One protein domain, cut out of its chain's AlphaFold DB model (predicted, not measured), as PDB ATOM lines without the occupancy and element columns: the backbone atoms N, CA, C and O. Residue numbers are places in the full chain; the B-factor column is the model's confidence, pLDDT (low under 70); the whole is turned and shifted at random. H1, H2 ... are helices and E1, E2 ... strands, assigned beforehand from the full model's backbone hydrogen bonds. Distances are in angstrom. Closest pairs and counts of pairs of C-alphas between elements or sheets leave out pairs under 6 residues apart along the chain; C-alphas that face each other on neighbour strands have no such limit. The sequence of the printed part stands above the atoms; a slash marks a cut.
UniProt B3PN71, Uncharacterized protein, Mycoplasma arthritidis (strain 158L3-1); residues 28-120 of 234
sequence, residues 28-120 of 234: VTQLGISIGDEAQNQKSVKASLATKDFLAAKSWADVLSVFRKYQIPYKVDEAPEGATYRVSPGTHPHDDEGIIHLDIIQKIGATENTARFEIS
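Overview. This is residues 28 to 120 of the 234 residues of an uncharacterized protein of Mycoplasma arthritidis (strain 158L3-1) (UniProt B3PN71). A long, strongly twisted ribbon, the hairpin of E5 and E6, makes the longest axis, with the short strands E3 and E4 along different parts of one side of E5. The two helices H1 and H2, side by side in a helical hairpin, pack on this sheet, H1 over E4 and H2 only grazing it with residues 60 to 63; the small hairpin of E1 and E2 is near E6. The printed part has 93 residues with two named helices and six named strands, in the order E1 E2 H1 H2 E3 E4 E5 E6, of mixed class, helices and strands. The larger sheet is branched at E5, with antiparallel neighbours, and E1 and E2 make a separate antiparallel sheet. The whole is compact, with a radius of gyration of the C-alphas of 12.5 A, yet elongated in outline, spanning 40 by 23 by 19 A.

Arrangement. E1, residues 28 to 30, and E2, residues 33 to 36, are a hairpin of antiparallel neighbours at 158 degrees, with N 28 and O 35 at 2.9 A. Residues 34 to 35 of E2 also pair, antiparallel, with residues 74 to 75, a stretch too short to be named. H1, residues 47 to 56, and H2, residues 60 to 69, touch at a shallow tilt of 24 degrees and run opposite ways, the closest C-alphas being those of Phe 54 and Val 63, 6.0 A apart. In H1 and H2 every O i to N i+4 pair is within hydrogen-bond range. E5, residues 99 to 108, has three antiparallel neighbours in staggered pairing. On one side of it are E3, residues 84 to 87, beside its residues 103 to 107, with N 105 and O 86 at 2.8 A, and E4, residues 92 to 94, beside its residues 99 to 101, with N 94 and O 99 at 2.8 A. E6, residues 111 to 119, is on the other side, with N 102 and O 117 at 2.8 A and N 106 and O 113 at 2.8 A. E4, E5 and E6 form a meander, each strand the antiparallel neighbour of the one before. H1 is on this sheet at a height of 7.4 A and lies over E4, along the strands at 5 degrees on the local plane; it is only just not over E5, with 2 of its C-alphas falling there. The closest C-alphas of H1 and E4 are those of Ser 48 and Pro 93, 5.0 A apart. H2 only grazes the sheet, with the C-alphas of Trp 60 and Tyr 85 5.7 A apart. The closest C-alphas of E1 and E6 are those of Gln 30 and Ala 115, 6.5 A apart. E1 and E5 are apart, and so are E2 and H2.

Along the chain. E1 begins at C-alpha 28, at (173.302, 135.564, 217.411), and is 6.6 A long; E2 is 10.2 A long. H1 spans 14.3 A and H2 14.1 A. E3 is 10.8 A long and E4 6.9 A. E5 runs 28.5 A from C-alpha 99 at (175.100, 127.624, 229.430). E6 runs 25.6 A to C-alpha 119 at (173.937, 129.083, 224.292).

Size, cuts and confidence. The two C-alphas farthest apart, those of Ser 44 and Ala 110, are 40.7 A apart. The printed part, residues 28 to 120, has no cut. The link from H2 to E3, residues 70 to 83, is long; the link from E2 to H1, 10 residues, is short, and the other links are tight. The mean pLDDT of the printed part is 95.5, and no printed residue is under 70.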
ATOM      1  N   VAL A  28     172.027 134.854 217.454       96.69
ATOM      2  CA  VAL A  28     173.302 135.564 217.411       96.69
ATOM      3  C   VAL A  28     173.982 135.216 216.093       96.69
ATOM      4  O   VAL A  28     174.216 134.043 215.807       96.69
ATOM      5  N   THR A  29     174.296 136.233 215.290       96.56
ATOM      6  CA  THR A  29     174.946 136.058 213.982       96.56
ATOM      7  C   THR A  29     176.387 136.531 214.044       96.56
ATOM      8  O   THR A  29     176.653 137.701 214.308       96.56
ATOM      9  N   GLN A  30     177.322 135.618 213.793       96.88
ATOM     10  CA  GLN A  30     178.757 135.896 213.699       96.88
ATOM     11  C   GLN A  30     179.368 134.967 212.650       96.88
ATOM     12  O   GLN A  30     178.864 133.871 212.421       96.88
ATOM     13  N   LEU A  31     180.457 135.385 212.000       96.06
ATOM     14  CA  LEU A  31     181.137 134.582 210.970       96.06
ATOM     15  C   LEU A  31     180.210 134.139 209.811       96.06
ATOM     16  O   LEU A  31     180.485 133.142 209.159       96.06
ATOM     17  N   GLY A  32     179.104 134.845 209.551       94.94
ATOM     18  CA  GLY A  32     178.113 134.456 208.534       94.94
ATOM     19  C   GLY A  32     177.289 133.208 208.881       94.94
ATOM     20  O   GLY A  32     176.687 132.602 208.004       94.94
ATOM     21  N   ILE A  33     177.247 132.802 210.151       97.00
ATOM     22  CA  ILE A  33     176.304 131.794 210.648       97.00
ATOM     23  C   ILE A  33     175.491 132.374 211.802       97.00
ATOM     24  O   ILE A  33     175.994 133.177 212.593       97.00
ATOM     25  N   SER A  34     174.238 131.949 211.915       97.62
ATOM     26  CA  SER A  34     173.358 132.332 213.017       97.62
ATOM     27  C   SER A  34     173.094 131.130 213.905       97.62
ATOM     28  O   SER A  34     172.651 130.087 213.423       97.62
ATOM     29  N   ILE A  35     173.316 131.276 215.206       98.00
ATOM     30  CA  ILE A  35     173.035 130.243 216.207       98.00
ATOM     31  C   ILE A  35     172.056 130.833 217.220       98.00
ATOM     32  O   ILE A  35     172.197 131.989 217.617       98.00
ATOM     33  N   GLY A  36     171.032 130.063 217.582       97.38
ATOM     34  CA  GLY A  36     170.085 130.439 218.622       97.38
ATOM     35  C   GLY A  36     170.780 130.525 219.979       97.38
ATOM     36  O   GLY A  36     171.567 129.644 220.321       97.38
ATOM     37  N   ASP A  37     170.476 131.562 220.751       96.56
ATOM     38  CA  ASP A  37     171.038 131.772 222.093       96.56
ATOM     39  C   ASP A  37     170.416 130.862 223.175       96.56
ATOM     40  O   ASP A  37     170.881 130.844 224.316       96.56
ATOM     41  N   GLU A  38     169.392 130.072 222.833       97.00
ATOM     42  CA  GLU A  38     168.723 129.126 223.731       97.00
ATOM     43  C   GLU A  38     168.478 127.767 223.047       97.00
ATOM     44  O   GLU A  38     167.756 127.650 222.046       97.00
ATOM     45  N   ALA A  39     169.040 126.707 223.634       97.31
ATOM     46  CA  ALA A  39     168.748 125.320 223.300       97.31
ATOM     47  C   ALA A  39     167.334 124.940 223.765       97.31
ATOM     48  O   ALA A  39     166.966 125.118 224.928       97.31
ATOM     49  N   GLN A  40     166.530 124.364 222.874       95.88
ATOM     50  CA  GLN A  40     165.124 124.094 223.166       95.88
ATOM     51  C   GLN A  40     164.943 122.768 223.919       95.88
ATOM     52  O   GLN A  40     165.526 121.740 223.577       95.88
ATOM     53  N   ASN A  41     164.102 122.767 224.956       93.38
ATOM     54  CA  ASN A  41     163.746 121.570 225.735       93.38
ATOM     55  C   ASN A  41     164.939 120.801 226.351       93.38
ATOM     56  O   ASN A  41     164.834 119.599 226.590       93.38
ATOM     57  N   GLN A  42     166.058 121.475 226.649       95.94
ATOM     58  CA  GLN A  42     167.275 120.840 227.187       95.94
ATOM     59  C   GLN A  42     167.469 120.999 228.705       95.94
ATOM     60  O   GLN A  42     168.525 120.660 229.235       95.94
ATOM     61  N   LYS A  43     166.445 121.426 229.458       94.88
ATOM     62  CA  LYS A  43     166.535 121.643 230.921       94.88
ATOM     63  C   LYS A  43     166.835 120.388 231.756       94.88
ATOM     64  O   LYS A  43     167.073 120.498 232.956       94.88
ATOM     65  N   SER A  44     166.812 119.196 231.159       94.12
ATOM     66  CA  SER A  44     167.223 117.933 231.791       94.12
ATOM     67  C   SER A  44     168.672 117.530 231.473       94.12
ATOM     68  O   SER A  44     169.214 116.637 232.126       94.12
ATOM     69  N   VAL A  45     169.314 118.191 230.509       94.31
ATOM     70  CA  VAL A  45     170.634 117.852 229.966       94.31
ATOM     71  C   VAL A  45     171.680 118.838 230.474       94.31
ATOM     72  O   VAL A  45     171.471 120.043 230.412       94.31
ATOM     73  N   LYS A  46     172.826 118.344 230.952       92.44
ATOM     74  CA  LYS A  46     173.954 119.200 231.356       92.44
ATOM     75  C   LYS A  46     174.615 119.843 230.137       92.44
ATOM     76  O   LYS A  46     174.828 119.154 229.136       92.44
ATOM     77  N   ALA A  47     175.018 121.105 230.255       93.81
ATOM     78  CA  ALA A  47     175.771 121.799 229.215       93.81
ATOM     79  C   ALA A  47     177.084 121.062 228.895       93.81
ATOM     80  O   ALA A  47     177.437 120.891 227.732       93.81
ATOM     81  N   SER A  48     177.753 120.501 229.907       91.44
ATOM     82  CA  SER A  48     178.978 119.706 229.757       91.44
ATOM     83  C   SER A  48     178.835 118.485 228.855       91.44
ATOM     84  O   SER A  48     179.786 118.124 228.155       91.44
ATOM     85  N   LEU A  49     177.652 117.864 228.808       93.31
ATOM     86  CA  LEU A  49     177.405 116.739 227.911       93.31
ATOM     87  C   LEU A  49     177.378 117.201 226.450       93.31
ATOM     88  O   LEU A  49     178.009 116.578 225.602       93.31
ATOM     89  N   ALA A  50     176.687 118.306 226.170       96.56
ATOM     90  CA  ALA A  50     176.643 118.885 224.835       96.56
ATOM     91  C   ALA A  50     178.009 119.442 224.406       96.56
ATOM     92  O   ALA A  50     178.452 119.174 223.291       96.56
ATOM     93  N   THR A  51     178.733 120.118 225.303       95.81
ATOM     94  CA  THR A  51     180.104 120.588 225.052       95.81
ATOM     95  C   THR A  51     181.047 119.447 224.681       95.81
ATOM     96  O   THR A  51     181.821 119.573 223.731       95.81
ATOM     97  N   LYS A  52     180.971 118.304 225.376       95.50
ATOM     98  CA  LYS A  52     181.773 117.122 225.038       95.50
ATOM     99  C   LYS A  52     181.501 116.638 223.612       95.50
ATOM    100  O   LYS A  52     182.443 116.303 222.897       95.50
ATOM    101  N   ASP A  53     180.237 116.613 223.201       98.06
ATOM    102  CA  ASP A  53     179.851 116.193 221.854       98.06
ATOM    103  C   ASP A  53     180.311 117.195 220.786       98.06
ATOM    104  O   ASP A  53     180.810 116.777 219.741       98.06
ATOM    105  N   PHE A  54     180.232 118.503 221.060       98.31
ATOM    106  CA  PHE A  54     180.794 119.535 220.183       98.31
ATOM    107  C   PHE A  54     182.309 119.390 220.015       98.31
ATOM    108  O   PHE A  54     182.802 119.428 218.892       98.31
ATOM    109  N   LEU A  55     183.050 119.183 221.106       96.69
ATOM    110  CA  LEU A  55     184.504 118.990 221.064       96.69
ATOM    111  C   LEU A  55     184.914 117.670 220.391       96.69
ATOM    112  O   LEU A  55     186.028 117.560 219.881       96.69
ATOM    113  N   ALA A  56     184.035 116.664 220.382       96.94
ATOM    114  CA  ALA A  56     184.267 115.391 219.703       96.94
ATOM    115  C   ALA A  56     183.949 115.430 218.195       96.94
ATOM    116  O   ALA A  56     184.362 114.520 217.468       96.94
ATOM    117  N   ALA A  57     183.224 116.448 217.723       97.44
ATOM    118  CA  ALA A  57     182.860 116.613 216.321       97.44
ATOM    119  C   ALA A  57     184.107 116.845 215.450       97.44
ATOM    120  O   ALA A  57     184.936 117.708 215.739       97.44
ATOM    121  N   LYS A  58     184.244 116.083 214.358       94.12
ATOM    122  CA  LYS A  58     185.434 116.123 213.484       94.12
ATOM    123  C   LYS A  58     185.198 116.881 212.182       94.12
ATOM    124  O   LYS A  58     186.145 117.153 211.446       94.12
ATOM    125  N   SER A  59     183.946 117.210 211.890       95.38
ATOM    126  CA  SER A  59     183.523 117.921 210.691       95.38
ATOM    127  C   SER A  59     182.401 118.907 211.006       95.38
ATOM    128  O   SER A  59     181.708 118.776 212.014       95.38
ATOM    129  N   TRP A  60     182.165 119.871 210.114       95.00
ATOM    130  CA  TRP A  60     181.033 120.786 210.270       95.00
ATOM    131  C   TRP A  60     179.684 120.053 210.255       95.00
ATOM    132  O   TRP A  60     178.795 120.381 211.032       95.00
ATOM    133  N   ALA A  61     179.545 118.996 209.450       96.25
ATOM    134  CA  ALA A  61     178.341 118.165 209.431       96.25
ATOM    135  C   ALA A  61     178.074 117.475 210.785       96.25
ATOM    136  O   ALA A  61     176.914 117.368 211.203       96.25
ATOM    137  N   ASP A  62     179.131 117.059 211.490       98.00
ATOM    138  CA  ASP A  62     179.019 116.529 212.852       98.00
ATOM    139  C   ASP A  62     178.543 117.621 213.811       98.00
ATOM    140  O   ASP A  62     177.595 117.399 214.559       98.00
ATOM    141  N   VAL A  63     179.114 118.830 213.731       98.00
ATOM    142  CA  VAL A  63     178.692 119.976 214.556       98.00
ATOM    143  C   VAL A  63     177.212 120.300 214.342       98.00
ATOM    144  O   VAL A  63     176.462 120.430 215.309       98.00
ATOM    145  N   LEU A  64     176.746 120.336 213.089       97.69
ATOM    146  CA  LEU A  64     175.326 120.533 212.783       97.69
ATOM    147  C   LEU A  64     174.442 119.402 213.332       97.69
ATOM    148  O   LEU A  64     173.295 119.632 213.714       97.69
ATOM    149  N   SER A  65     174.962 118.175 213.396       98.25
ATOM    150  CA  SER A  65     174.259 117.051 214.023       98.25
ATOM    151  C   SER A  65     174.156 117.217 215.537       98.25
ATOM    152  O   SER A  65     173.111 116.895 216.102       98.25
ATOM    153  N   VAL A  66     175.183 117.773 216.182       98.44
ATOM    154  CA  VAL A  66     175.147 118.132 217.605       98.44
ATOM    155  C   VAL A  66     174.116 119.237 217.856       98.44
ATOM    156  O   VAL A  66     173.282 119.075 218.747       98.44
ATOM    157  N   PHE A  67     174.070 120.291 217.029       98.50
ATOM    158  CA  PHE A  67     173.016 121.312 217.136       98.50
ATOM    159  C   PHE A  67     171.612 120.699 217.058       98.50
ATOM    160  O   PHE A  67     170.774 120.971 217.914       98.50
ATOM    161  N   ARG A  68     171.366 119.803 216.091       98.31
ATOM    162  CA  ARG A  68     170.080 119.092 215.976       98.31
ATOM    163  C   ARG A  68     169.779 118.224 217.198       98.31
ATOM    164  O   ARG A  68     168.659 118.262 217.702       98.31
ATOM    165  N   LYS A  69     170.764 117.461 217.686       98.12
ATOM    166  CA  LYS A  69     170.625 116.574 218.855       98.12
ATOM    167  C   LYS A  69     170.161 117.338 220.095       98.12
ATOM    168  O   LYS A  69     169.283 116.855 220.804       98.12
ATOM    169  N   TYR A  70     170.731 118.516 220.327       98.12
ATOM    170  CA  TYR A  70     170.415 119.360 221.480       98.12
ATOM    171  C   TYR A  70     169.379 120.446 221.172       98.12
ATOM    172  O   TYR A  70     169.213 121.365 221.964       98.12
ATOM    173  N   GLN A  71     168.669 120.341 220.040       97.50
ATOM    174  CA  GLN A  71     167.626 121.283 219.621       97.50
ATOM    175  C   GLN A  71     168.076 122.753 219.698       97.50
ATOM    176  O   GLN A  71     167.317 123.629 220.111       97.50
ATOM    177  N   ILE A  72     169.326 123.016 219.323       98.12
ATOM    178  CA  ILE A  72     169.876 124.363 219.191       98.12
ATOM    179  C   ILE A  72     169.529 124.838 217.778       98.12
ATOM    180  O   ILE A  72     170.007 124.237 216.808       98.12
ATOM    181  N   PRO A  73     168.691 125.872 217.616       97.19
ATOM    182  CA  PRO A  73     168.365 126.395 216.299       97.19
ATOM    183  C   PRO A  73     169.602 127.004 215.637       97.19
ATOM    184  O   PRO A  73     170.397 127.671 216.291       97.19
ATOM    185  N   TYR A  74     169.754 126.829 214.328       97.31
ATOM    186  CA  TYR A  74     170.846 127.448 213.579       97.31
ATOM    187  C   TYR A  74     170.423 127.754 212.140       97.31
ATOM    188  O   TYR A  74     169.504 127.128 211.609       97.31
ATOM    189  N   LYS A  75     171.113 128.707 211.512       96.44
ATOM    190  CA  LYS A  75     171.016 129.042 210.088       96.44
ATOM    191  C   LYS A  75     172.428 129.191 209.529       96.44
ATOM    192  O   LYS A  75     173.269 129.845 210.143       96.44
ATOM    193  N   VAL A  76     172.688 128.565 208.386       93.81
ATOM    194  CA  VAL A  76     174.009 128.577 207.723       93.81
ATOM    195  C   VAL A  76     173.939 129.109 206.295       93.81
ATOM    196  O   VAL A  76     174.928 129.048 205.573       93.81
ATOM    197  N   ASP A  77     172.785 129.635 205.889       89.69
ATOM    198  CA  ASP A  77     172.525 130.065 204.512       89.69
ATOM    199  C   ASP A  77     173.342 131.308 204.120       89.69
ATOM    200  O   ASP A  77     173.598 131.537 202.943       89.69
ATOM    201  N   GLU A  78     173.793 132.085 205.109       90.69
ATOM    202  CA  GLU A  78     174.635 133.276 204.933       90.69
ATOM    203  C   GLU A  78     176.139 132.975 205.076       90.69
ATOM    204  O   GLU A  78     176.963 133.893 205.136       90.69
ATOM    205  N   ALA A  79     176.521 131.693 205.139       91.88
ATOM    206  CA  ALA A  79     177.919 131.310 205.253       91.88
ATOM    207  C   ALA A  79     178.692 131.777 204.003       91.88
ATOM    208  O   ALA A  79     178.282 131.452 202.886       91.88
ATOM    209  N   PRO A  80     179.826 132.491 204.154       92.94
ATOM    210  CA  PRO A  80     180.607 132.941 203.012       92.94
ATOM    211  C   PRO A  80     181.081 131.770 202.149       92.94
ATOM    212  O   PRO A  80     181.402 130.689 202.653       92.94
ATOM    213  N   GLU A  81     181.173 131.998 200.842       92.81
ATOM    214  CA  GLU A  81     181.651 130.988 199.904       92.81
ATOM    215  C   GLU A  81     183.070 130.515 200.269       92.81
ATOM    216  O   GLU A  81     183.948 131.303 200.625       92.81
ATOM    217  N   GLY A  82     183.291 129.199 200.220       92.50
ATOM    218  CA  GLY A  82     184.572 128.587 200.584       92.50
ATOM    219  C   GLY A  82     184.890 128.587 202.086       92.50
ATOM    220  O   GLY A  82     185.974 128.139 202.466       92.50
ATOM    221  N   ALA A  83     183.977 129.054 202.948       95.81
ATOM    222  CA  ALA A  83     184.152 128.989 204.393       95.81
ATOM    223  C   ALA A  83     184.050 127.551 204.918       95.81
ATOM    224  O   ALA A  83     183.149 126.787 204.570       95.81
ATOM    225  N   THR A  84     184.951 127.202 205.832       96.12
ATOM    226  CA  THR A  84     184.875 125.974 206.634       96.12
ATOM    227  C   THR A  84     184.822 126.326 208.112       96.12
ATOM    228  O   THR A  84     185.386 127.338 208.526       96.12
ATOM    229  N   TYR A  85     184.154 125.493 208.909       97.44
ATOM    230  CA  TYR A  85     183.926 125.751 210.330       97.44
ATOM    231  C   TYR A  85     184.324 124.551 211.180       97.44
ATOM    232  O   TYR A  85     184.154 123.398 210.772       97.44
ATOM    233  N   ARG A  86     184.827 124.826 212.381       97.00
ATOM    234  CA  ARG A  86     185.129 123.818 213.403       97.00
ATOM    235  C   ARG A  86     184.958 124.397 214.800       97.00
ATOM    236  O   ARG A  86     185.053 125.607 214.986       97.00
ATOM    237  N   VAL A  87     184.750 123.528 215.781       98.06
ATOM    238  CA  VAL A  87     184.709 123.920 217.194       98.06
ATOM    239  C   VAL A  87     186.135 124.171 217.686       98.06
ATOM    240  O   VAL A  87     187.042 123.374 217.441       98.06
ATOM    241  N   SER A  88     186.348 125.301 218.353       96.69
ATOM    242  CA  SER A  88     187.605 125.629 219.021       96.69
ATOM    243  C   SER A  88     187.760 124.802 220.302       96.69
ATOM    244  O   SER A  88     186.786 124.678 221.055       96.69
ATOM    245  N   PRO A  89     188.980 124.336 220.634       91.88
ATOM    246  CA  PRO A  89     189.278 123.718 221.928       91.88
ATOM    247  C   PRO A  89     188.955 124.598 223.147       91.88
ATOM    248  O   PRO A  89     188.855 124.074 224.250       91.88
ATOM    249  N   GLY A  90     188.800 125.917 222.965       88.31
ATOM    250  CA  GLY A  90     188.394 126.854 224.021       88.31
ATOM    251  C   GLY A  90     186.920 126.761 224.442       88.31
ATOM    252  O   GLY A  90     186.534 127.381 225.435       88.31
ATOM    253  N   THR A  91     186.105 125.980 223.723       93.88
ATOM    254  CA  THR A  91     184.694 125.738 224.056       93.88
ATOM    255  C   THR A  91     184.564 125.050 225.411       93.88
ATOM    256  O   THR A  91     185.184 124.011 225.644       93.88
ATOM    257  N   HIS A  92     183.727 125.590 226.295       90.25
ATOM    258  CA  HIS A  92     183.526 125.051 227.642       90.25
ATOM    259  C   HIS A  92     182.083 125.268 228.130       90.25
ATOM    260  O   HIS A  92     181.395 126.178 227.658       90.25
ATOM    261  N   PRO A  93     181.589 124.411 229.040       91.69
ATOM    262  CA  PRO A  93     180.283 124.579 229.658       91.69
ATOM    263  C   PRO A  93     180.362 125.440 230.928       91.69
ATOM    264  O   PRO A  93     181.370 125.440 231.631       91.69
ATOM    265  N   HIS A  94     179.240 126.064 231.264       88.38
ATOM    266  CA  HIS A  94     178.903 126.597 232.583       88.38
ATOM    267  C   HIS A  94     177.676 125.834 233.080       88.38
ATOM    268  O   HIS A  94     176.533 126.262 232.914       88.38
ATOM    269  N   ASP A  95     177.898 124.627 233.615       88.56
ATOM    270  CA  ASP A  95     176.815 123.767 234.122       88.56
ATOM    271  C   ASP A  95     176.050 124.437 235.274       88.56
ATOM    272  O   ASP A  95     174.865 124.171 235.466       88.56
ATOM    273  N   ASP A  96     176.703 125.322 236.027       84.88
ATOM    274  CA  ASP A  96     176.116 126.108 237.110       84.88
ATOM    275  C   ASP A  96     175.125 127.169 236.640       84.88
ATOM    276  O   ASP A  96     174.253 127.559 237.414       84.88
ATOM    277  N   GLU A  97     175.201 127.562 235.370       88.88
ATOM    278  CA  GLU A  97     174.281 128.500 234.724       88.88
ATOM    279  C   GLU A  97     173.382 127.810 233.681       88.88
ATOM    280  O   GLU A  97     172.338 128.343 233.311       88.88
ATOM    281  N   GLY A  98     173.718 126.587 233.256       93.75
ATOM    282  CA  GLY A  98     173.022 125.893 232.170       93.75
ATOM    283  C   GLY A  98     173.360 126.482 230.796       93.75
ATOM    284  O   GLY A  98     172.483 126.571 229.932       93.75
ATOM    285  N   ILE A  99     174.616 126.900 230.612       95.44
ATOM    286  CA  ILE A  99     175.100 127.624 229.430       95.44
ATOM    287  C   ILE A  99     176.312 126.910 228.811       95.44
ATOM    288  O   ILE A  99     177.090 126.256 229.504       95.44
ATOM    289  N   ILE A 100     176.495 127.052 227.499       96.25
ATOM    290  CA  ILE A 100     177.732 126.721 226.783       96.25
ATOM    291  C   ILE A 100     178.332 128.005 226.211       96.25
ATOM    292  O   ILE A 100     177.638 128.761 225.534       96.25
ATOM    293  N   HIS A 101     179.632 128.208 226.409       96.25
ATOM    294  CA  HIS A 101     180.426 129.115 225.586       96.25
ATOM    295  C   HIS A 101     180.996 128.326 224.406       96.25
ATOM    296  O   HIS A 101     182.016 127.646 224.539       96.25
ATOM    297  N   LEU A 102     180.302 128.374 223.266       97.88
ATOM    298  CA  LEU A 102     180.668 127.668 222.042       97.88
ATOM    299  C   LEU A 102     181.540 128.559 221.161       97.88
ATOM    300  O   LEU A 102     181.053 129.483 220.513       97.88
ATOM    301  N   ASP A 103     182.829 128.249 221.103       97.38
ATOM    302  CA  ASP A 103     183.781 128.963 220.263       97.38
ATOM    303  C   ASP A 103     183.871 128.264 218.898       97.38
ATOM    304  O   ASP A 103     184.307 127.115 218.806       97.38
ATOM    305  N   ILE A 104     183.477 128.948 217.824       98.06
ATOM    306  CA  ILE A 104     183.564 128.450 216.446       98.06
ATOM    307  C   ILE A 104     184.705 129.155 215.720       98.06
ATOM    308  O   ILE A 104     184.789 130.381 215.719       98.06
ATOM    309  N   ILE A 105     185.563 128.371 215.069       98.00
ATOM    310  CA  ILE A 105     186.608 128.855 214.167       98.00
ATOM    311  C   ILE A 105     186.089 128.748 212.737       98.00
ATOM    312  O   ILE A 105     185.767 127.649 212.283       98.00
ATOM    313  N   GLN A 106     186.062 129.868 212.024       97.75
ATOM    314  CA  GLN A 106     185.862 129.930 210.580       97.75
ATOM    315  C   GLN A 106     187.212 130.050 209.876       97.75
ATOM    316  O   GLN A 106     188.062 130.838 210.287       97.75
ATOM    317  N   LYS A 107     187.378 129.325 208.770       97.31
ATOM    318  CA  LYS A 107     188.504 129.473 207.850       97.31
ATOM    319  C   LYS A 107     188.017 129.779 206.438       97.31
ATOM    320  O   LYS A 107     187.219 129.014 205.900       97.31
ATOM    321  N   ILE A 108     188.549 130.845 205.837       95.88
ATOM    322  CA  ILE A 108     188.345 131.218 204.427       95.88
ATOM    323  C   ILE A 108     189.729 131.419 203.806       95.88
ATOM    324  O   ILE A 108     190.458 132.347 204.163       95.88
ATOM    325  N   GLY A 109     190.130 130.517 202.908       93.62
ATOM    326  CA  GLY A 109     191.490 130.500 202.365       93.62
ATOM    327  C   GLY A 109     192.544 130.338 203.470       93.62
ATOM    328  O   GLY A 109     192.588 129.310 204.148       93.62
ATOM    329  N   ALA A 110     193.400 131.350 203.644       93.31
ATOM    330  CA  ALA A 110     194.452 131.376 204.666       93.31
ATOM    331  C   ALA A 110     194.039 132.076 205.975       93.31
ATOM    332  O   ALA A 110     194.776 132.001 206.956       93.31
ATOM    333  N   THR A 111     192.885 132.746 206.004       95.12
ATOM    334  CA  THR A 111     192.431 133.533 207.156       95.12
ATOM    335  C   THR A 111     191.610 132.667 208.102       95.12
ATOM    336  O   THR A 111     190.706 131.957 207.653       95.12
ATOM    337  N   GLU A 112     191.885 132.760 209.405       97.00
ATOM    338  CA  GLU A 112     191.082 132.135 210.459       97.00
ATOM    339  C   GLU A 112     190.543 133.187 211.430       97.00
ATOM    340  O   GLU A 112     191.292 134.041 211.903       97.00
ATOM    341  N   ASN A 113     189.250 133.102 211.736       97.19
ATOM    342  CA  ASN A 113     188.567 133.951 212.706       97.19
ATOM    343  C   ASN A 113     187.843 133.067 213.722       97.19
ATOM    344  O   ASN A 113     187.278 132.039 213.348       97.19
ATOM    345  N   THR A 114     187.809 133.485 214.986       97.38
ATOM    346  CA  THR A 114     187.097 132.775 216.056       97.38
ATOM    347  C   THR A 114     186.006 133.668 216.625       97.38
ATOM    348  O   THR A 114     186.260 134.835 216.915       97.38
ATOM    349  N   ALA A 115     184.810 133.116 216.812       97.56
ATOM    350  CA  ALA A 115     183.677 133.780 217.446       97.56
ATOM    351  C   ALA A 115     183.112 132.914 218.570       97.56
ATOM    352  O   ALA A 115     183.041 131.693 218.426       97.56
ATOM    353  N   ARG A 116     182.680 133.557 219.657       97.00
ATOM    354  CA  ARG A 116     181.986 132.902 220.769       97.00
ATOM    355  C   ARG A 116     180.483 133.076 220.628       97.00
ATOM    356  O   ARG A 116     180.002 134.198 220.475       97.00
ATOM    357  N   PHE A 117     179.760 131.974 220.755       97.75
ATOM    358  CA  PHE A 117     178.312 131.932 220.892       97.75
ATOM    359  C   PHE A 117     177.971 131.458 222.303       97.75
ATOM    360  O   PHE A 117     178.429 130.401 222.734       97.75
ATOM    361  N   GLU A 118     177.188 132.248 223.027       97.50
ATOM    362  CA  GLU A 118     176.616 131.835 224.304       97.50
ATOM    363  C   GLU A 118     175.283 131.134 224.033       97.50
ATOM    364  O   GLU A 118     174.425 131.686 223.345       97.50
ATOM    365  N   ILE A 119     175.134 129.900 224.516       98.12
ATOM    366  CA  ILE A 119     173.937 129.083 224.292       98.12
ATOM    367  C   ILE A 119     173.411 128.623 225.647       98.12
ATOM    368  O   ILE A 119     174.013 127.775 226.305       98.12
ATOM    369  N   SER A 120     172.283 129.188 226.053       97.19
ATOM    370  CA  SER A 120     171.545 128.866 227.274       97.19
ATOM    371  C   SER A 120     170.541 127.721 227.047       97.19
ATOM    372  O   SER A 120     170.534 127.083 225.994       97.19
TER     373      SER A 120